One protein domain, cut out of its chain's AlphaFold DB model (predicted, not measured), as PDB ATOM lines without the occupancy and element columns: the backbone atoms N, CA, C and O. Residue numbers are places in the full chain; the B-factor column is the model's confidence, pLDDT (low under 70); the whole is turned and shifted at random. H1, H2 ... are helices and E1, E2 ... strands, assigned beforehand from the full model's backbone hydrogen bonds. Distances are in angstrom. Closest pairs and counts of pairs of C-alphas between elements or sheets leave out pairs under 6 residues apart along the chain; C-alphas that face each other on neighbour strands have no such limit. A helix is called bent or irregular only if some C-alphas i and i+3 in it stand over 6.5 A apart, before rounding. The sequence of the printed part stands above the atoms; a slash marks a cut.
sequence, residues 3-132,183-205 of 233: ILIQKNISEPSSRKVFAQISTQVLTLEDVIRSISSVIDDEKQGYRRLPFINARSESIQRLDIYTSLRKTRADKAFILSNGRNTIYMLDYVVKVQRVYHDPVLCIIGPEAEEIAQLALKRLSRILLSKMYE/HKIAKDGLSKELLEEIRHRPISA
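What this domain is: This is residues 3 to 132 and 183 to 205 of the 233 residues of an uncharacterized protein of Candidatus Bathyarchaeota archaeon (UniProt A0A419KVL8). A five-stranded twisted sheet is covered on one face by H1 and H3, two crossing helices, making two layers; H4 packs on H1. Residues 55 to 60 stick out. The printed part has 153 residues, with named elements in the order E1 E2 H1 H2 E3 E4 E5 H3 H4; the mixed sheet runs E2 E1 E5 E4 E3. The class is mixed, helices and strands; the whole is compact, with a radius of gyration of the C-alphas of 15.4 A and spans of 48 by 40 by 31 A.

Where its parts are: Find C-alpha 3 at (12.771, 3.259, 28.445), where E1, residues 3 to 6, begins. E2 is residues 16 to 20, E3 75 to 80, E4 85 to 93 (25.4 A) and E5 99 to 107 (26.0 A). H1 is residues 28 to 39, irregular, with C-alphas 34 and 37 7.8 A apart; H2 is 63 to 67, H3 111 to 129 (26.4 A). H4, residues 190 to 200, ends at (-8.654, -9.835, 35.066).

How they stand to each other: Look first at E3, E4 and E5, a meander of two antiparallel hairpins: N 77 and O 88 are 2.9 A apart, N 103 and O 89 2.8 A. E1 is parallel to E5 (N 4 to O 104, 2.8 A) and forms an antiparallel hairpin with E2 (N 3 to O 19, 2.8 A). On the same face, H1 lies over E5 and E4 at a height of 9.5 A, and H3 over E1 at 8.9 A. They touch at a steep tilt of 46 degrees, opposite ways, closest at C-alphas 34 and 118, 5.0 A. H4 touches H1 at a shallow tilt of 20 degrees, opposite ways, closest at C-alphas 191 and 36, 5.5 A. H2 only grazes the sheet. Every O i to N i+4 pair is within hydrogen-bond range in H2, H3 and H4; in H1, 6 of 8.

The domain as a whole: C-alphas 57 and 132, the farthest apart, are 50.5 A apart. Residues 133 to 182 are not printed; the gap is 29.9 A. The link H1 to H2 is long. Mean pLDDT of the printed part is 71.7, under 70 for instance in residues 50 to 74.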
ATOM      1  N   ILE A   3      11.917   4.407  28.138       83.38
ATOM      2  CA  ILE A   3      12.771   3.259  28.445       83.38
ATOM      3  C   ILE A   3      13.993   3.800  29.176       83.38
ATOM      4  O   ILE A   3      14.754   4.605  28.634       83.38
ATOM      5  N   LEU A   4      14.173   3.369  30.414       84.69
ATOM      6  CA  LEU A   4      15.230   3.822  31.303       84.69
ATOM      7  C   LEU A   4      16.176   2.670  31.582       84.69
ATOM      8  O   LEU A   4      15.726   1.556  31.851       84.69
ATOM      9  N   ILE A   5      17.475   2.953  31.585       84.50
ATOM     10  CA  ILE A   5      18.474   1.964  31.977       84.50
ATOM     11  C   ILE A   5      19.394   2.492  33.064       84.50
ATOM     12  O   ILE A   5      19.685   3.687  33.132       84.50
ATOM     13  N   GLN A   6      19.833   1.587  33.930       81.06
ATOM     14  CA  GLN A   6      20.717   1.884  35.049       81.06
ATOM     15  C   GLN A   6      21.677   0.708  35.245       81.06
ATOM     16  O   GLN A   6      21.255  -0.447  35.236       81.06
ATOM     17  N   LYS A   7      22.971   0.986  35.436       78.19
ATOM     18  CA  LYS A   7      23.983  -0.078  35.556       78.19
ATOM     19  C   LYS A   7      23.806  -0.894  36.835       78.19
ATOM     20  O   LYS A   7      23.895  -2.117  36.815       78.19
ATOM     21  N   ASN A   8      23.553  -0.211  37.949       73.44
ATOM     22  CA  ASN A   8      23.417  -0.828  39.264       73.44
ATOM     23  C   ASN A   8      22.463  -0.012  40.143       73.44
ATOM     24  O   ASN A   8      22.470   1.217  40.085       73.44
ATOM     25  N   ILE A   9      21.679  -0.682  40.992       70.44
ATOM     26  CA  ILE A   9      20.805  -0.063  41.999       70.44
ATOM     27  C   ILE A   9      21.603   0.874  42.919       70.44
ATOM     28  O   ILE A   9      21.120   1.957  43.239       70.44
ATOM     29  N   SER A  10      22.828   0.487  43.289       69.38
ATOM     30  CA  SER A  10      23.703   1.269  44.175       69.38
ATOM     31  C   SER A  10      24.273   2.540  43.534       69.38
ATOM     32  O   SER A  10      24.843   3.367  44.238       69.38
ATOM     33  N   GLU A  11      24.094   2.731  42.223       72.69
ATOM     34  CA  GLU A  11      24.555   3.914  41.487       72.69
ATOM     35  C   GLU A  11      23.381   4.613  40.778       72.69
ATOM     36  O   GLU A  11      23.241   4.513  39.554       72.69
ATOM     37  N   PRO A  12      22.514   5.344  41.504       69.62
ATOM     38  CA  PRO A  12      21.369   6.037  40.908       69.62
ATOM     39  C   PRO A  12      21.764   7.081  39.857       69.62
ATOM     40  O   PRO A  12      21.017   7.307  38.909       69.62
ATOM     41  N   SER A  13      22.951   7.681  39.988       71.00
ATOM     42  CA  SER A  13      23.522   8.625  39.017       71.00
ATOM     43  C   SER A  13      23.828   7.989  37.658       71.00
ATOM     44  O   SER A  13      23.920   8.702  36.665       71.00
ATOM     45  N   SER A  14      23.946   6.658  37.587       74.44
ATOM     46  CA  SER A  14      24.139   5.929  36.326       74.44
ATOM     47  C   SER A  14      22.855   5.795  35.497       74.44
ATOM     48  O   SER A  14      22.895   5.258  34.387       74.44
ATOM     49  N   ARG A  15      21.708   6.248  36.025       80.62
ATOM     50  CA  ARG A  15      20.418   6.203  35.336       80.62
ATOM     51  C   ARG A  15      20.437   7.119  34.115       80.62
ATOM     52  O   ARG A  15      20.679   8.316  34.236       80.62
ATOM     53  N   LYS A  16      20.093   6.569  32.952       81.44
ATOM     54  CA  LYS A  16      19.919   7.323  31.705       81.44
ATOM     55  C   LYS A  16      18.607   6.958  31.015       81.44
ATOM     56  O   LYS A  16      18.140   5.819  31.104       81.44
ATOM     57  N   VAL A  17      18.021   7.927  30.314       81.50
ATOM     58  CA  VAL A  17      16.932   7.666  29.366       81.50
ATOM     59  C   VAL A  17      17.558   7.002  28.146       81.50
ATOM     60  O   VAL A  17      18.378   7.612  27.467       81.50
ATOM     61  N   PHE A  18      17.218   5.738  27.906       77.94
ATOM     62  CA  PHE A  18      17.683   5.008  26.730       77.94
ATOM     63  C   PHE A  18      16.877   5.401  25.493       77.94
ATOM     64  O   PHE A  18      17.443   5.656  24.436       77.94
ATOM     65  N   ALA A  19      15.552   5.480  25.638       75.00
ATOM     66  CA  ALA A  19      14.656   5.896  24.570       75.00
ATOM     67  C   ALA A  19      13.400   6.564  25.133       75.00
ATOM     68  O   ALA A  19      12.936   6.238  26.228       75.00
ATOM     69  N   GLN A  20      12.820   7.465  24.344       78.12
ATOM     70  CA  GLN A  20      11.540   8.094  24.632       78.12
ATOM     71  C   GLN A  20      10.617   7.912  23.430       78.12
ATOM     72  O   GLN A  20      10.993   8.201  22.296       78.12
ATOM     73  N   ILE A  21       9.411   7.412  23.686       75.44
ATOM     74  CA  ILE A  21       8.396   7.160  22.669       75.44
ATOM     75  C   ILE A  21       7.156   7.987  23.015       75.44
ATOM     76  O   ILE A  21       6.494   7.760  24.036       75.44
ATOM     77  N   SER A  22       6.842   8.937  22.138       69.31
ATOM     78  CA  SER A  22       5.672   9.814  22.237       69.31
ATOM     79  C   SER A  22       4.535   9.245  21.394       69.31
ATOM     80  O   SER A  22       4.507   9.415  20.180       69.31
ATOM     81  N   THR A  23       3.615   8.520  22.027       68.56
ATOM     82  CA  THR A  23       2.504   7.849  21.340       68.56
ATOM     83  C   THR A  23       1.324   7.647  22.278       68.56
ATOM     84  O   THR A  23       1.531   7.315  23.445       68.56
ATOM     85  N   GLN A  24       0.112   7.822  21.741       69.06
ATOM     86  CA  GLN A  24      -1.156   7.694  22.464       69.06
ATOM     87  C   GLN A  24      -1.714   6.273  22.527       69.06
ATOM     88  O   GLN A  24      -2.630   6.006  23.298       69.06
ATOM     89  N   VAL A  25      -1.159   5.361  21.728       73.44
ATOM     90  CA  VAL A  25      -1.721   4.016  21.516       73.44
ATOM     91  C   VAL A  25      -0.952   2.906  22.238       73.44
ATOM     92  O   VAL A  25      -1.322   1.735  22.132       73.44
ATOM     93  N   LEU A  26       0.134   3.248  22.934       79.69
ATOM     94  CA  LEU A  26       1.001   2.274  23.594       79.69
ATOM     95  C   LEU A  26       0.475   1.947  24.988       79.69
ATOM     96  O   LEU A  26       0.264   2.835  25.809       79.69
ATOM     97  N   THR A  27       0.303   0.658  25.255       84.56
ATOM     98  CA  THR A  27      -0.218   0.158  26.528       84.56
ATOM     99  C   THR A  27       0.838  -0.635  27.292       84.56
ATOM    100  O   THR A  27       1.841  -1.081  26.731       84.56
ATOM    101  N   LEU A  28       0.600  -0.871  28.586       84.94
ATOM    102  CA  LEU A  28       1.437  -1.764  29.393       84.94
ATOM    103  C   LEU A  28       1.508  -3.189  28.808       84.94
ATOM    104  O   LEU A  28       2.544  -3.843  28.915       84.94
ATOM    105  N   GLU A  29       0.444  -3.660  28.148       87.62
ATOM    106  CA  GLU A  29       0.460  -4.959  27.461       87.62
ATOM    107  C   GLU A  29       1.500  -4.998  26.337       87.62
ATOM    108  O   GLU A  29       2.198  -6.001  26.182       87.62
ATOM    109  N   ASP A  30       1.633  -3.914  25.568       87.25
ATOM    110  CA  ASP A  30       2.623  -3.828  24.490       87.25
ATOM    111  C   ASP A  30       4.049  -3.870  25.042       87.25
ATOM    112  O   ASP A  30       4.923  -4.519  24.464       87.25
ATOM    113  N   VAL A  31       4.272  -3.225  26.192       88.94
ATOM    114  CA  VAL A  31       5.554  -3.275  26.905       88.94
ATOM    115  C   VAL A  31       5.878  -4.705  27.325       88.94
ATOM    116  O   VAL A  31       6.972  -5.177  27.023       88.94
ATOM    117  N   ILE A  32       4.933  -5.429  27.931       89.25
ATOM    118  CA  ILE A  32       5.137  -6.833  28.326       89.25
ATOM    119  C   ILE A  32       5.446  -7.707  27.108       89.25
ATOM    120  O   ILE A  32       6.404  -8.478  27.128       89.25
ATOM    121  N   ARG A  33       4.691  -7.550  26.014       88.75
ATOM    122  CA  ARG A  33       4.939  -8.287  24.765       88.75
ATOM    123  C   ARG A  33       6.315  -7.990  24.176       88.75
ATOM    124  O   ARG A  33       6.923  -8.878  23.592       88.75
ATOM    125  N   SER A  34       6.820  -6.766  24.325       88.56
ATOM    126  CA  SER A  34       8.135  -6.402  23.790       88.56
ATOM    127  C   SER A  34       9.290  -7.142  24.472       88.56
ATOM    128  O   SER A  34      10.263  -7.502  23.811       88.56
ATOM    129  N   ILE A  35       9.162  -7.442  25.766       91.12
ATOM    130  CA  ILE A  35      10.203  -8.116  26.552       91.12
ATOM    131  C   ILE A  35       9.925  -9.605  26.780       91.12
ATOM    132  O   ILE A  35      10.726 -10.257  27.447       91.12
ATOM    133  N   SER A  36       8.834 -10.157  26.235       88.75
ATOM    134  CA  SER A  36       8.394 -11.535  26.507       88.75
ATOM    135  C   SER A  36       9.505 -12.558  26.292       88.75
ATOM    136  O   SER A  36       9.781 -13.346  27.182       88.75
ATOM    137  N   SER A  37      10.248 -12.479  25.183       85.06
ATOM    138  CA  SER A  37      11.330 -13.444  24.933       85.06
ATOM    139  C   SER A  37      12.502 -13.369  25.914       85.06
ATOM    140  O   SER A  37      13.349 -14.246  25.875       85.06
ATOM    141  N   VAL A  38      12.630 -12.291  26.690       88.38
ATOM    142  CA  VAL A  38      13.669 -12.163  27.721       88.38
ATOM    143  C   VAL A  38      13.156 -12.748  29.025       88.38
ATOM    144  O   VAL A  38      13.866 -13.484  29.701       88.38
ATOM    145  N   ILE A  39      11.918 -12.410  29.385       88.69
ATOM    146  CA  ILE A  39      11.345 -12.773  30.682       88.69
ATOM    147  C   ILE A  39      10.777 -14.194  30.711       88.69
ATOM    148  O   ILE A  39      10.682 -14.773  31.787       88.69
ATOM    149  N   ASP A  40      10.432 -14.749  29.548       87.19
ATOM    150  CA  ASP A  40       9.955 -16.126  29.386       87.19
ATOM    151  C   ASP A  40      11.084 -17.107  29.036       87.19
ATOM    152  O   ASP A  40      10.839 -18.309  28.962       87.19
ATOM    153  N   ASP A  41      12.312 -16.628  28.803       85.81
ATOM    154  CA  ASP A  41      13.458 -17.518  28.611       85.81
ATOM    155  C   ASP A  41      13.828 -18.170  29.950       85.81
ATOM    156  O   ASP A  41      14.339 -17.525  30.870       85.81
ATOM    157  N   GLU A  42      13.592 -19.479  30.051       81.56
ATOM    158  CA  GLU A  42      13.915 -20.279  31.234       81.56
ATOM    159  C   GLU A  42      15.390 -20.157  31.640       81.56
ATOM    160  O   GLU A  42      15.700 -20.168  32.833       81.56
ATOM    161  N   LYS A  43      16.306 -19.977  30.674       84.62
ATOM    162  CA  LYS A  43      17.741 -19.798  30.950       84.62
ATOM    163  C   LYS A  43      18.025 -18.486  31.667       84.62
ATOM    164  O   LYS A  43      18.955 -18.413  32.466       84.62
ATOM    165  N   GLN A  44      17.231 -17.460  31.372       85.00
ATOM    166  CA  GLN A  44      17.341 -16.157  32.012       85.00
ATOM    167  C   GLN A  44      16.740 -16.160  33.415       85.00
ATOM    168  O   GLN A  44      17.154 -15.350  34.237       85.00
ATOM    169  N   GLY A  45      15.804 -17.070  33.712       84.81
ATOM    170  CA  GLY A  45      15.351 -17.358  35.074       84.81
ATOM    171  C   GLY A  45      14.630 -16.201  35.771       84.81
ATOM    172  O   GLY A  45      14.672 -16.111  37.002       84.81
ATOM    173  N   TYR A  46      13.993 -15.304  35.012       88.69
ATOM    174  CA  TYR A  46      13.223 -14.198  35.579       88.69
ATOM    175  C   TYR A  46      12.051 -14.708  36.411       88.69
ATOM    176  O   TYR A  46      11.319 -15.616  36.025       88.69
ATOM    177  N   ARG A  47      11.857 -14.085  37.570       86.94
ATOM    178  CA  ARG A  47      10.731 -14.345  38.462       86.94
ATOM    179  C   ARG A  47      10.109 -13.035  38.890       86.94
ATOM    180  O   ARG A  47      10.792 -12.021  39.049       86.94
ATOM    181  N   ARG A  48       8.803 -13.065  39.116       84.75
ATOM    182  CA  ARG A  48       8.097 -11.938  39.708       84.75
ATOM    183  C   ARG A  48       8.497 -11.787  41.169       84.75
ATOM    184  O   ARG A  48       8.452 -12.749  41.933       84.75
ATOM    185  N   LEU A  49       8.856 -10.571  41.567       78.88
ATOM    186  CA  LEU A  49       9.087 -10.277  42.976       78.88
ATOM    187  C   LEU A  49       7.744 -10.041  43.686       78.88
ATOM    188  O   LEU A  49       6.896  -9.316  43.152       78.88
ATOM    189  N   PRO A  50       7.523 -10.638  44.875       61.38
ATOM    190  CA  PRO A  50       6.306 -10.418  45.640       61.38
ATOM    191  C   PRO A  50       6.189  -8.942  46.026       61.38
ATOM    192  O   PRO A  50       7.175  -8.282  46.361       61.38
ATOM    193  N   PHE A  51       4.964  -8.422  45.979       53.03
ATOM    194  CA  PHE A  51       4.656  -7.059  46.397       53.03
ATOM    195  C   PHE A  51       4.875  -6.957  47.916       53.03
ATOM    196  O   PHE A  51       4.007  -7.338  48.700       53.03
ATOM    197  N   ILE A  52       6.045  -6.484  48.352       41.41
ATOM    198  CA  ILE A  52       6.285  -6.201  49.770       41.41
ATOM    199  C   ILE A  52       5.483  -4.941  50.094       41.41
ATOM    200  O   ILE A  52       5.825  -3.832  49.684       41.41
ATOM    201  N   ASN A  53       4.343  -5.136  50.755       32.47
ATOM    202  CA  ASN A  53       3.468  -4.061  51.194       32.47
ATOM    203  C   ASN A  53       4.268  -3.096  52.084       32.47
ATOM    204  O   ASN A  53       4.873  -3.506  53.070       32.47
ATOM    205  N   ALA A  54       4.253  -1.809  51.741       38.56
ATOM    206  CA  ALA A  54       5.046  -0.727  52.332       38.56
ATOM    207  C   ALA A  54       4.765  -0.422  53.825       38.56
ATOM    208  O   ALA A  54       5.124   0.650  54.306       38.56
ATOM    209  N   ARG A  55       4.079  -1.308  54.556       34.12
ATOM    210  CA  ARG A  55       3.753  -1.138  55.981       34.12
ATOM    211  C   ARG A  55       4.641  -1.931  56.937       34.12
ATOM    212  O   ARG A  55       4.591  -1.654  58.128       34.12
ATOM    213  N   SER A  56       5.449  -2.869  56.455       30.25
ATOM    214  CA  SER A  56       6.401  -3.603  57.291       30.25
ATOM    215  C   SER A  56       7.825  -3.170  56.953       30.25
ATOM    216  O   SER A  56       8.359  -3.556  55.919       30.25
ATOM    217  N   GLU A  57       8.365  -2.324  57.829       31.06
ATOM    218  CA  GLU A  57       9.784  -2.053  58.088       31.06
ATOM    219  C   GLU A  57      10.692  -1.664  56.903       31.06
ATOM    220  O   GLU A  57      11.125  -2.464  56.079       31.06
ATOM    221  N   SER A  58      11.057  -0.375  56.910       34.34
ATOM    222  CA  SER A  58      12.363   0.151  56.490       34.34
ATOM    223  C   SER A  58      12.910  -0.317  55.140       34.34
ATOM    224  O   SER A  58      13.926  -1.003  55.097       34.34
ATOM    225  N   ILE A  59      12.334   0.130  54.018       35.16
ATOM    226  CA  ILE A  59      13.065   0.069  52.747       35.16
ATOM    227  C   ILE A  59      12.834   1.334  51.909       35.16
ATOM    228  O   ILE A  59      11.796   1.521  51.276       35.16
ATOM    229  N   GLN A  60      13.897   2.133  51.803       39.06
ATOM    230  CA  GLN A  60      14.152   3.220  50.840       39.06
ATOM    231  C   GLN A  60      14.041   2.792  49.347       39.06
ATOM    232  O   GLN A  60      14.442   3.518  48.448       39.06
ATOM    233  N   ARG A  61      13.492   1.607  49.038       41.31
ATOM    234  CA  ARG A  61      13.244   1.098  47.672       41.31
ATOM    235  C   ARG A  61      11.883   1.522  47.123       41.31
ATOM    236  O   ARG A  61      11.669   1.409  45.918       41.31
ATOM    237  N   LEU A  62      10.989   2.057  47.963       43.31
ATOM    238  CA  LEU A  62       9.791   2.756  47.484       43.31
ATOM    239  C   LEU A  62      10.127   4.019  46.677       43.31
ATOM    240  O   LEU A  62       9.328   4.410  45.827       43.31
ATOM    241  N   ASP A  63      11.328   4.578  46.851       43.94
ATOM    242  CA  ASP A  63      11.770   5.757  46.112       43.94
ATOM    243  C   ASP A  63      12.036   5.493  44.629       43.94
ATOM    244  O   ASP A  63      12.031   6.435  43.854       43.94
ATOM    245  N   ILE A  64      12.188   4.255  44.147       49.09
ATOM    246  CA  ILE A  64      12.267   4.027  42.687       49.09
ATOM    247  C   ILE A  64      10.891   4.265  42.034       49.09
ATOM    248  O   ILE A  64      10.817   4.841  40.949       49.09
ATOM    249  N   TYR A  65       9.795   3.928  42.724       46.34
ATOM    250  CA  TYR A  65       8.421   4.097  42.224       46.34
ATOM    251  C   TYR A  65       7.958   5.557  42.210       46.34
ATOM    252  O   TYR A  65       7.148   5.931  41.362       46.34
ATOM    253  N   THR A  66       8.471   6.369  43.138       44.03
ATOM    254  CA  THR A  66       8.160   7.801  43.295       44.03
ATOM    255  C   THR A  66       9.242   8.738  42.736       44.03
ATOM    256  O   THR A  66       8.953   9.913  42.514       44.03
ATOM    257  N   SER A  67      10.471   8.265  42.471       46.41
ATOM    258  CA  SER A  67      11.552   9.089  41.882       46.41
ATOM    259  C   SER A  67      11.558   9.125  40.363       46.41
ATOM    260  O   SER A  67      12.151  10.037  39.795       46.41
ATOM    261  N   LEU A  68      10.924   8.162  39.687       52.38
ATOM    262  CA  LEU A  68      10.793   8.229  38.231       52.38
ATOM    263  C   LEU A  68       9.835   9.349  37.825       52.38
ATOM    264  O   LEU A  68      10.142  10.131  36.931       52.38
ATOM    265  N   ARG A  69       8.705   9.471  38.530       52.03
ATOM    266  CA  ARG A  69       7.760  10.588  38.413       52.03
ATOM    267  C   ARG A  69       7.174  10.893  39.789       52.03
ATOM    268  O   ARG A  69       6.879   9.971  40.538       52.03
ATOM    269  N   LYS A  70       6.911  12.176  40.089       55.28
ATOM    270  CA  LYS A  70       6.292  12.655  41.355       55.28
ATOM    271  C   LYS A  70       4.877  12.096  41.625       55.28
ATOM    272  O   LYS A  70       4.238  12.459  42.609       55.28
ATOM    273  N   THR A  71       4.361  11.257  40.736       59.00
ATOM    274  CA  THR A  71       3.032  10.645  40.755       59.00
ATOM    275  C   THR A  71       3.146   9.140  40.947       59.00
ATOM    276  O   THR A  71       4.046   8.519  40.401       59.00
ATOM    277  N   ARG A  72       2.205   8.534  41.674       60.16
ATOM    278  CA  ARG A  72       2.137   7.079  41.866       60.16
ATOM    279  C   ARG A  72       1.703   6.373  40.572       60.16
ATOM    280  O   ARG A  72       0.758   6.829  39.929       60.16
ATOM    281  N   ALA A  73       2.367   5.271  40.225       63.81
ATOM    282  CA  ALA A  73       1.933   4.379  39.148       63.81
ATOM    283  C   ALA A  73       0.640   3.643  39.542       63.81
ATOM    284  O   ALA A  73       0.483   3.238  40.695       63.81
ATOM    285  N   ASP A  74      -0.271   3.477  38.587       67.75
ATOM    286  CA  ASP A  74      -1.529   2.743  38.758       67.75
ATOM    287  C   ASP A  74      -1.281   1.230  38.768       67.75
ATOM    288  O   ASP A  74      -1.775   0.512  39.639       67.75
ATOM    289  N   LYS A  75      -0.415   0.758  37.862       73.12
ATOM    290  CA  LYS A  75       0.066  -0.628  37.823       73.12
ATOM    291  C   LYS A  75       1.589  -0.665  37.872       73.12
ATOM    292  O   LYS A  75       2.265   0.201  37.321       73.12
ATOM    293  N   ALA A  76       2.123  -1.679  38.546       77.94
ATOM    294  CA  ALA A  76       3.555  -1.901  38.655       77.94
ATOM    295  C   ALA A  76       3.858  -3.400  38.717       77.94
ATOM    296  O   ALA A  76       3.336  -4.110  39.579       77.94
ATOM    297  N   PHE A  77       4.741  -3.855  37.836       81.94
ATOM    298  CA  PHE A  77       5.292  -5.203  37.837       81.94
ATOM    299  C   PHE A  77       6.805  -5.143  37.988       81.94
ATOM    300  O   PHE A  77       7.464  -4.261  37.435       81.94
ATOM    301  N   ILE A  78       7.346  -6.088  38.755       85.12
ATOM    302  CA  ILE A  78       8.772  -6.179  39.048       85.12
ATOM    303  C   ILE A  78       9.209  -7.599  38.771       85.12
ATOM    304  O   ILE A  78       8.692  -8.543  39.374       85.12
ATOM    305  N   LEU A  79      10.177  -7.729  37.881       88.75
ATOM    306  CA  LEU A  79      10.763  -9.002  37.514       88.75
ATOM    307  C   LEU A  79      12.248  -8.961  37.831       88.75
ATOM    308  O   LEU A  79      12.906  -7.954  37.581       88.75
ATOM    309  N   SER A  80      12.787 -10.042  38.374       86.38
ATOM    310  CA  SER A  80      14.217 -10.152  38.636       86.38
ATOM    311  C   SER A  80      14.703 -11.568  38.395       86.38
ATOM    312  O   SER A  80      13.996 -12.529  38.691       86.38
ATOM    313  N   ASN A  81      15.927 -11.682  37.895       88.38
ATOM    314  CA  ASN A  81      16.673 -12.936  37.840       88.38
ATOM    315  C   ASN A  81      17.919 -12.920  38.745       88.38
ATOM    316  O   ASN A  81      18.831 -13.726  38.583       88.38
ATOM    317  N   GLY A  82      18.001 -11.962  39.675       82.00
ATOM    318  CA  GLY A  82      19.149 -11.773  40.567       82.00
ATOM    319  C   GLY A  82      20.318 -10.986  39.960       82.00
ATOM    320  O   GLY A  82      21.062 -10.365  40.714       82.00
ATOM    321  N   ARG A  83      20.458 -10.939  38.625       85.56
ATOM    322  CA  ARG A  83      21.458 -10.099  37.929       85.56
ATOM    323  C   ARG A  83      20.849  -8.798  37.419       85.56
ATOM    324  O   ARG A  83      21.402  -7.725  37.639       85.56
ATOM    325  N   ASN A  84      19.697  -8.907  36.772       87.81
ATOM    326  CA  ASN A  84      18.930  -7.805  36.224       87.81
ATOM    327  C   ASN A  84      17.577  -7.712  36.942       87.81
ATOM    328  O   ASN A  84      17.009  -8.705  37.404       87.81
ATOM    329  N   THR A  85      17.055  -6.496  37.045       88.00
ATOM    330  CA  THR A  85      15.721  -6.204  37.571       88.00
ATOM    331  C   THR A  85      14.986  -5.305  36.589       88.00
ATOM    332  O   THR A  85      15.489  -4.247  36.217       88.00
ATOM    333  N   ILE A  86      13.795  -5.724  36.179       89.06
ATOM    334  CA  ILE A  86      12.937  -5.023  35.230       89.06
ATOM    335  C   ILE A  86      11.715  -4.503  35.982       89.06
ATOM    336  O   ILE A  86      10.966  -5.266  36.592       89.06
ATOM    337  N   TYR A  87      11.507  -3.198  35.899       86.88
ATOM    338  CA  TYR A  87      10.335  -2.500  36.395       86.88
ATOM    339  C   TYR A  87       9.471  -2.100  35.203       86.88
ATOM    340  O   TYR A  87       9.926  -1.395  34.304       86.88
ATOM    341  N   MET A  88       8.214  -2.524  35.217       87.56
ATOM    342  CA  MET A  88       7.200  -2.076  34.268       87.56
ATOM    343  C   MET A  88       6.142  -1.314  35.045       87.56
ATOM    344  O   MET A  88       5.466  -1.881  35.903       87.56
ATOM    345  N   LEU A  89       6.037  -0.024  34.773       83.25
ATOM    346  CA  LEU A  89       5.146   0.890  35.472       83.25
ATOM    347  C   LEU A  89       4.136   1.440  34.479       83.25
ATOM    348  O   LEU A  89       4.482   1.674  33.328       83.25
ATOM    349  N   ASP A  90       2.912   1.671  34.926       78.62
ATOM    350  CA  ASP A  90       1.871   2.310  34.128       78.62
ATOM    351  C   ASP A  90       1.273   3.479  34.902       78.62
ATOM    352  O   ASP A  90       0.725   3.301  35.994       78.62
ATOM    353  N   TYR A  91       1.440   4.687  34.369       74.69
ATOM    354  CA  TYR A  91       0.960   5.921  34.981       74.69
ATOM    355  C   TYR A  91      -0.317   6.393  34.290       74.69
ATOM    356  O   TYR A  91      -0.385   6.454  33.066       74.69
ATOM    357  N   VAL A  92      -1.314   6.811  35.075       69.75
ATOM    358  CA  VAL A  92      -2.554   7.393  34.543       69.75
ATOM    359  C   VAL A  92      -2.441   8.915  34.496       69.75
ATOM    360  O   VAL A  92      -2.333   9.580  35.532       69.75
ATOM    361  N   VAL A  93      -2.525   9.496  33.298       64.56
ATOM    362  CA  VAL A  93      -2.533  10.953  33.113       64.56
ATOM    363  C   VAL A  93      -3.965  11.480  33.257       64.56
ATOM    364  O   VAL A  93      -4.820  11.303  32.389       64.56
ATOM    365  N   LYS A  94      -4.243  12.142  34.388       55.94
ATOM    366  CA  LYS A  94      -5.597  12.580  34.795       55.94
ATOM    367  C   LYS A  94      -6.197  13.716  33.956       55.94
ATOM    368  O   LYS A  94      -7.402  13.940  34.030       55.94
ATOM    369  N   VAL A  95      -5.387  14.430  33.175       55.75
ATOM    370  CA  VAL A  95      -5.797  15.663  32.472       55.75
ATOM    371  C   VAL A  95      -6.761  15.384  31.303       55.75
ATOM    372  O   VAL A  95      -7.488  16.283  30.895       55.75
ATOM    373  N   GLN A  96      -6.845  14.142  30.800       49.59
ATOM    374  CA  GLN A  96      -7.650  13.787  29.615       49.59
ATOM    375  C   GLN A  96      -8.513  12.515  29.783       49.59
ATOM    376  O   GLN A  96      -8.681  11.738  28.852       49.59
ATOM    377  N   ARG A  97      -9.106  12.293  30.965       48.12
ATOM    378  CA  ARG A  97     -10.136  11.252  31.238       48.12
ATOM    379  C   ARG A  97      -9.764   9.764  31.053       48.12
ATOM    380  O   ARG A  97     -10.595   8.951  31.435       48.12
ATOM    381  N   VAL A  98      -8.552   9.420  30.607       54.28
ATOM    382  CA  VAL A  98      -7.664   8.303  31.033       54.28
ATOM    383  C   VAL A  98      -6.697   8.020  29.885       54.28
ATOM    384  O   VAL A  98      -7.092   7.578  28.811       54.28
ATOM    385  N   TYR A  99      -5.419   8.276  30.140       62.38
ATOM    386  CA  TYR A  99      -4.314   7.963  29.246       62.38
ATOM    387  C   TYR A  99      -3.273   7.174  30.033       62.38
ATOM    388  O   TYR A  99      -2.886   7.606  31.123       62.38
ATOM    389  N   HIS A 100      -2.855   6.034  29.489       71.50
ATOM    390  CA  HIS A 100      -1.810   5.181  30.045       71.50
ATOM    391  C   HIS A 100      -0.455   5.643  29.504       71.50
ATOM    392  O   HIS A 100      -0.254   5.709  28.295       71.50
ATOM    393  N   ASP A 101       0.471   5.992  30.392       75.44
ATOM    394  CA  ASP A 101       1.846   6.342  30.041       75.44
ATOM    395  C   ASP A 101       2.798   5.350  30.711       75.44
ATOM    396  O   ASP A 101       3.270   5.590  31.829       75.44
ATOM    397  N   PRO A 102       3.046   4.195  30.072       85.31
ATOM    398  CA  PRO A 102       3.894   3.191  30.669       85.31
ATOM    399  C   PRO A 102       5.365   3.612  30.653       85.31
ATOM    400  O   PRO A 102       5.814   4.428  29.845       85.31
ATOM    401  N   VAL A 103       6.138   3.037  31.566       85.38
ATOM    402  CA  VAL A 103       7.581   3.232  31.703       85.38
ATOM    403  C   VAL A 103       8.226   1.870  31.915       85.38
ATOM    404  O   VAL A 103       7.794   1.094  32.770       85.38
ATOM    405  N   LEU A 104       9.272   1.591  31.141       88.69
ATOM    406  CA  LEU A 104      10.103   0.401  31.281       88.69
ATOM    407  C   LEU A 104      11.447   0.826  31.869       88.69
ATOM    408  O   LEU A 104      12.186   1.568  31.232       88.69
ATOM    409  N   CYS A 105      11.780   0.372  33.073       87.06
ATOM    410  CA  CYS A 105      13.076   0.634  33.690       87.06
ATOM    411  C   CYS A 105      13.823  -0.678  33.913       87.06
ATOM    412  O   CYS A 105      13.306  -1.589  34.554       87.06
ATOM    413  N   ILE A 106      15.038  -0.778  33.381       88.44
ATOM    414  CA  ILE A 106      15.862  -1.982  33.459       88.44
ATOM    415  C   ILE A 106      17.137  -1.642  34.226       88.44
ATOM    416  O   ILE A 106      17.852  -0.697  33.886       88.44
ATOM    417  N   ILE A 107      17.414  -2.402  35.280       87.75
ATOM    418  CA  ILE A 107      18.583  -2.212  36.132       87.75
ATOM    419  C   ILE A 107      19.424  -3.478  36.114       87.75
ATOM    420  O   ILE A 107      18.923  -4.538  36.480       87.75
ATOM    421  N   GLY A 108      20.694  -3.368  35.740       86.94
ATOM    422  CA  GLY A 108      21.624  -4.491  35.743       86.94
ATOM    423  C   GLY A 108      22.648  -4.435  34.609       86.94
ATOM    424  O   GLY A 108      22.629  -3.509  33.793       86.94
ATOM    425  N   PRO A 109      23.554  -5.424  34.551       87.00
ATOM    426  CA  PRO A 109      24.629  -5.468  33.564       87.00
ATOM    427  C   PRO A 109      24.127  -5.591  32.119       87.00
ATOM    428  O   PRO A 109      24.784  -5.091  31.214       87.00
ATOM    429  N   GLU A 110      22.966  -6.210  31.897       90.06
ATOM    430  CA  GLU A 110      22.398  -6.455  30.560       90.06
ATOM    431  C   GLU A 110      21.326  -5.415  30.191       90.06
ATOM    432  O   GLU A 110      20.582  -5.576  29.227       90.06
ATOM    433  N   ALA A 111      21.224  -4.319  30.956       86.50
ATOM    434  CA  ALA A 111      20.133  -3.362  30.804       86.50
ATOM    435  C   ALA A 111      20.058  -2.733  29.405       86.50
ATOM    436  O   ALA A 111      18.965  -2.527  28.887       86.50
ATOM    437  N   GLU A 112      21.207  -2.448  28.792       86.25
ATOM    438  CA  GLU A 112      21.285  -1.841  27.459       86.25
ATOM    439  C   GLU A 112      20.840  -2.805  26.352       86.25
ATOM    440  O   GLU A 112      20.058  -2.420  25.485       86.25
ATOM    441  N   GLU A 113      21.248  -4.073  26.429       88.25
ATOM    442  CA  GLU A 113      20.862  -5.116  25.472       88.25
ATOM    443  C   GLU A 113      19.354  -5.401  25.534       88.25
ATOM    444  O   GLU A 113      18.662  -5.393  24.510       88.25
ATOM    445  N   ILE A 114      18.814  -5.550  26.748       88.50
ATOM    446  CA  ILE A 114      17.376  -5.754  26.963       88.50
ATOM    447  C   ILE A 114      16.585  -4.536  26.461       88.50
ATOM    448  O   ILE A 114      15.548  -4.699  25.816       88.50
ATOM    449  N   ALA A 115      17.070  -3.315  26.710       86.94
ATOM    450  CA  ALA A 115      16.420  -2.091  26.247       86.94
ATOM    451  C   ALA A 115      16.425  -1.961  24.718       86.94
ATOM    452  O   ALA A 115      15.416  -1.554  24.138       86.94
ATOM    453  N   GLN A 116      17.521  -2.338  24.056       83.00
ATOM    454  CA  GLN A 116      17.617  -2.340  22.598       83.00
ATOM    455  C   GLN A 116      16.633  -3.337  21.972       83.00
ATOM    456  O   GLN A 116      15.914  -2.987  21.031       83.00
ATOM    457  N   LEU A 117      16.547  -4.551  22.524       87.75
ATOM    458  CA  LEU A 117      15.595  -5.567  22.075       87.75
ATOM    459  C   LEU A 117      14.141  -5.111  22.281       87.75
ATOM    460  O   LEU A 117      13.318  -5.222  21.366       87.75
ATOM    461  N   ALA A 118      13.838  -4.552  23.457       87.50
ATOM    462  CA  ALA A 118      12.521  -4.011  23.777       87.50
ATOM    463  C   ALA A 118      12.130  -2.889  22.808       87.50
ATOM    464  O   ALA A 118      11.035  -2.916  22.249       87.50
ATOM    465  N   LEU A 119      13.037  -1.940  22.545       84.81
ATOM    466  CA  LEU A 119      12.802  -0.833  21.620       84.81
ATOM    467  C   LEU A 119      12.514  -1.338  20.203       84.81
ATOM    468  O   LEU A 119      11.508  -0.940  19.620       84.81
ATOM    469  N   LYS A 120      13.336  -2.253  19.670       81.69
ATOM    470  CA  LYS A 120      13.142  -2.828  18.327       81.69
ATOM    471  C   LYS A 120      11.746  -3.442  18.177       81.69
ATOM    472  O   LYS A 120      11.055  -3.209  17.182       81.69
ATOM    473  N   ARG A 121      11.298  -4.194  19.185       84.50
ATOM    474  CA  ARG A 121       9.974  -4.831  19.184       84.50
ATOM    475  C   ARG A 121       8.838  -3.844  19.403       84.50
ATOM    476  O   ARG A 121       7.821  -3.955  18.726       84.50
ATOM    477  N   LEU A 122       9.007  -2.862  20.284       82.94
ATOM    478  CA  LEU A 122       8.024  -1.798  20.486       82.94
ATOM    479  C   LEU A 122       7.827  -0.975  19.221       82.94
ATOM    480  O   LEU A 122       6.686  -0.752  18.836       82.94
ATOM    481  N   SER A 123       8.901  -0.588  18.529       75.75
ATOM    482  CA  SER A 123       8.809   0.092  17.235       75.75
ATOM    483  C   SER A 123       7.985  -0.726  16.239       75.75
ATOM    484  O   SER A 123       7.115  -0.177  15.571       75.75
ATOM    485  N   ARG A 124       8.173  -2.048  16.195       74.31
ATOM    486  CA  ARG A 124       7.384  -2.945  15.341       74.31
ATOM    487  C   ARG A 124       5.908  -3.038  15.757       74.31
ATOM    488  O   ARG A 124       5.037  -2.973  14.892       74.31
ATOM    489  N   ILE A 125       5.616  -3.157  17.055       78.69
ATOM    490  CA  ILE A 125       4.237  -3.153  17.578       78.69
ATOM    491  C   ILE A 125       3.554  -1.822  17.243       78.69
ATOM    492  O   ILE A 125       2.421  -1.809  16.769       78.69
ATOM    493  N   LEU A 126       4.246  -0.703  17.432       73.25
ATOM    494  CA  LEU A 126       3.721   0.629  17.149       73.25
ATOM    495  C   LEU A 126       3.454   0.853  15.672       73.25
ATOM    496  O   LEU A 126       2.391   1.365  15.339       73.25
ATOM    497  N   LEU A 127       4.354   0.414  14.792       68.25
ATOM    498  CA  LEU A 127       4.117   0.467  13.351       68.25
ATOM    499  C   LEU A 127       2.805  -0.234  12.984       68.25
ATOM    500  O   LEU A 127       2.040   0.307  12.202       68.25
ATOM    501  N   SER A 128       2.476  -1.367  13.612       65.56
ATOM    502  CA  SER A 128       1.195  -2.048  13.363       65.56
ATOM    503  C   SER A 128      -0.045  -1.296  13.876       65.56
ATOM    504  O   SER A 128      -1.149  -1.585  13.427       65.56
ATOM    505  N   LYS A 129       0.120  -0.337  14.798       66.31
ATOM    506  CA  LYS A 129      -0.970   0.445  15.410       66.31
ATOM    507  C   LYS A 129      -1.101   1.870  14.868       66.31
ATOM    508  O   LYS A 129      -2.124   2.503  15.095       66.31
ATOM    509  N   MET A 130      -0.065   2.400  14.218       56.59
ATOM    510  CA  MET A 130       0.000   3.803  13.790       56.59
ATOM    511  C   MET A 130      -0.634   4.081  12.418       56.59
ATOM    512  O   MET A 130      -0.732   5.245  12.036       56.59
ATOM    513  N   TYR A 131      -1.077   3.063  11.677       52.03
ATOM    514  CA  TYR A 131      -1.746   3.276  10.393       52.03
ATOM    515  C   TYR A 131      -3.245   3.527  10.591       52.03
ATOM    516  O   TYR A 131      -4.044   2.599  10.627       52.03
ATOM    517  N   GLU A 132      -3.630   4.801  10.678       49.22
ATOM    518  CA  GLU A 132      -4.994   5.241  10.377       49.22
ATOM    519  C   GLU A 132      -4.974   5.917   9.000       49.22
ATOM    520  O   GLU A 132      -4.480   7.036   8.838       49.22
ATOM    521  N   HIS A 183      10.764 -17.931  19.100       43.31
ATOM    522  CA  HIS A 183      10.566 -18.220  20.504       43.31
ATOM    523  C   HIS A 183       9.066 -18.396  20.679       43.31
ATOM    524  O   HIS A 183       8.322 -17.440  20.900       43.31
ATOM    525  N   LYS A 184       8.627 -19.649  20.487       41.53
ATOM    526  CA  LYS A 184       7.320 -20.152  20.896       41.53
ATOM    527  C   LYS A 184       7.020 -19.535  22.255       41.53
ATOM    528  O   LYS A 184       7.728 -19.827  23.214       41.53
ATOM    529  N   ILE A 185       6.005 -18.675  22.315       46.03
ATOM    530  CA  ILE A 185       5.465 -18.181  23.580       46.03
ATOM    531  C   ILE A 185       5.127 -19.440  24.378       46.03
ATOM    532  O   ILE A 185       4.221 -20.191  24.001       46.03
ATOM    533  N   ALA A 186       5.932 -19.733  25.400       47.62
ATOM    534  CA  ALA A 186       5.728 -20.897  26.238       47.62
ATOM    535  C   ALA A 186       4.308 -20.799  26.805       47.62
ATOM    536  O   ALA A 186       3.880 -19.734  27.256       47.62
ATOM    537  N   LYS A 187       3.545 -21.897  26.730       50.16
ATOM    538  CA  LYS A 187       2.130 -21.914  27.139       50.16
ATOM    539  C   LYS A 187       1.921 -21.466  28.598       50.16
ATOM    540  O   LYS A 187       0.811 -21.023  28.890       50.16
ATOM    541  N   ASP A 188       2.980 -21.483  29.417       63.34
ATOM    542  CA  ASP A 188       3.032 -21.097  30.836       63.34
ATOM    543  C   ASP A 188       4.136 -20.050  31.149       63.34
ATOM    544  O   ASP A 188       4.810 -20.124  32.173       63.34
ATOM    545  N   GLY A 189       4.370 -19.082  30.253       79.19
ATOM    546  CA  GLY A 189       5.366 -18.016  30.459       79.19
ATOM    547  C   GLY A 189       4.940 -16.919  31.448       79.19
ATOM    548  O   GLY A 189       3.755 -16.600  31.585       79.19
ATOM    549  N   LEU A 190       5.923 -16.275  32.082       84.88
ATOM    550  CA  LEU A 190       5.748 -15.143  33.002       84.88
ATOM    551  C   LEU A 190       5.000 -13.976  32.336       84.88
ATOM    552  O   LEU A 190       4.163 -13.325  32.957       84.88
ATOM    553  N   SER A 191       5.253 -13.723  31.051       85.88
ATOM    554  CA  SER A 191       4.555 -12.696  30.278       85.88
ATOM    555  C   SER A 191       3.049 -12.956  30.190       85.88
ATOM    556  O   SER A 191       2.260 -12.014  30.281       85.88
ATOM    557  N   LYS A 192       2.629 -14.221  30.074       86.31
ATOM    558  CA  LYS A 192       1.217 -14.612  30.011       86.31
ATOM    559  C   LYS A 192       0.525 -14.394  31.355       86.31
ATOM    560  O   LYS A 192      -0.550 -13.802  31.363       86.31
ATOM    561  N   GLU A 193       1.165 -14.774  32.464       86.31
ATOM    562  CA  GLU A 193       0.660 -14.512  33.823       86.31
ATOM    563  C   GLU A 193       0.393 -13.010  34.033       86.31
ATOM    564  O   GLU A 193      -0.680 -12.603  34.485       86.31
ATOM    565  N   LEU A 194       1.346 -12.163  33.628       85.88
ATOM    566  CA  LEU A 194       1.221 -10.707  33.741       85.88
ATOM    567  C   LEU A 194       0.090 -10.146  32.868       85.88
ATOM    568  O   LEU A 194      -0.653  -9.264  33.305       85.88
ATOM    569  N   LEU A 195      -0.052 -10.646  31.635       86.75
ATOM    570  CA  LEU A 195      -1.118 -10.229  30.720       86.75
ATOM    571  C   LEU A 195      -2.503 -10.654  31.227       86.75
ATOM    572  O   LEU A 195      -3.453  -9.878  31.120       86.75
ATOM    573  N   GLU A 196      -2.632 -11.851  31.799       84.62
ATOM    574  CA  GLU A 196      -3.878 -12.316  32.414       84.62
ATOM    575  C   GLU A 196      -4.257 -11.458  33.627       84.62
ATOM    576  O   GLU A 196      -5.413 -11.052  33.747       84.62
ATOM    577  N   GLU A 197      -3.301 -11.067  34.476       81.44
ATOM    578  CA  GLU A 197      -3.582 -10.164  35.601       81.44
ATOM    579  C   GLU A 197      -4.046  -8.774  35.143       81.44
ATOM    580  O   GLU A 197      -4.961  -8.199  35.739       81.44
ATOM    581  N   ILE A 198      -3.450  -8.231  34.075       76.50
ATOM    582  CA  ILE A 198      -3.880  -6.948  33.505       76.50
ATOM    583  C   ILE A 198      -5.326  -7.020  33.013       76.50
ATOM    584  O   ILE A 198      -6.054  -6.042  33.193       76.50
ATOM    585  N   ARG A 199      -5.723  -8.153  32.420       75.00
ATOM    586  CA  ARG A 199      -7.067  -8.390  31.873       75.00
ATOM    587  C   ARG A 199      -8.109  -8.690  32.948       75.00
ATOM    588  O   ARG A 199      -9.254  -8.270  32.807       75.00
ATOM    589  N   HIS A 200      -7.734  -9.410  34.005       64.62
ATOM    590  CA  HIS A 200      -8.654  -9.835  35.066       64.62
ATOM    591  C   HIS A 200      -8.841  -8.809  36.183       64.62
ATOM    592  O   HIS A 200      -9.865  -8.839  36.866       64.62
ATOM    593  N   ARG A 201      -7.901  -7.878  36.384       56.31
ATOM    594  CA  ARG A 201      -8.145  -6.743  37.277       56.31
ATOM    595  C   ARG A 201      -8.944  -5.682  36.529       56.31
ATOM    596  O   ARG A 201      -8.424  -5.149  35.546       56.31
ATOM    597  N   PRO A 202     -10.164  -5.326  36.982       43.88
ATOM    598  CA  PRO A 202     -10.869  -4.202  36.396       43.88
ATOM    599  C   PRO A 202      -9.947  -2.987  36.473       43.88
ATOM    600  O   PRO A 202      -9.353  -2.707  37.519       43.88
ATOM    601  N   ILE A 203      -9.797  -2.299  35.337       46.66
ATOM    602  CA  ILE A 203      -9.241  -0.945  35.281       46.66
ATOM    603  C   ILE A 203      -9.894  -0.203  36.443       46.66
ATOM    604  O   ILE A 203     -11.112  -0.313  36.595       46.66
ATOM    605  N   SER A 204      -9.108   0.465  37.291       42.12
ATOM    606  CA  SER A 204      -9.650   1.280  38.378       42.12
ATOM    607  C   SER A 204     -10.412   2.450  37.750       42.12
ATOM    608  O   SER A 204      -9.940   3.580  37.663       42.12
ATOM    609  N   ALA A 205     -11.608   2.160  37.237       38.78
ATOM    610  CA  ALA A 205     -12.660   3.121  37.076       38.78
ATOM    611  C   ALA A 205     -12.803   3.730  38.463       38.78
ATOM    612  O   ALA A 205     -12.910   3.002  39.457       38.78
TER     613      ALA A 205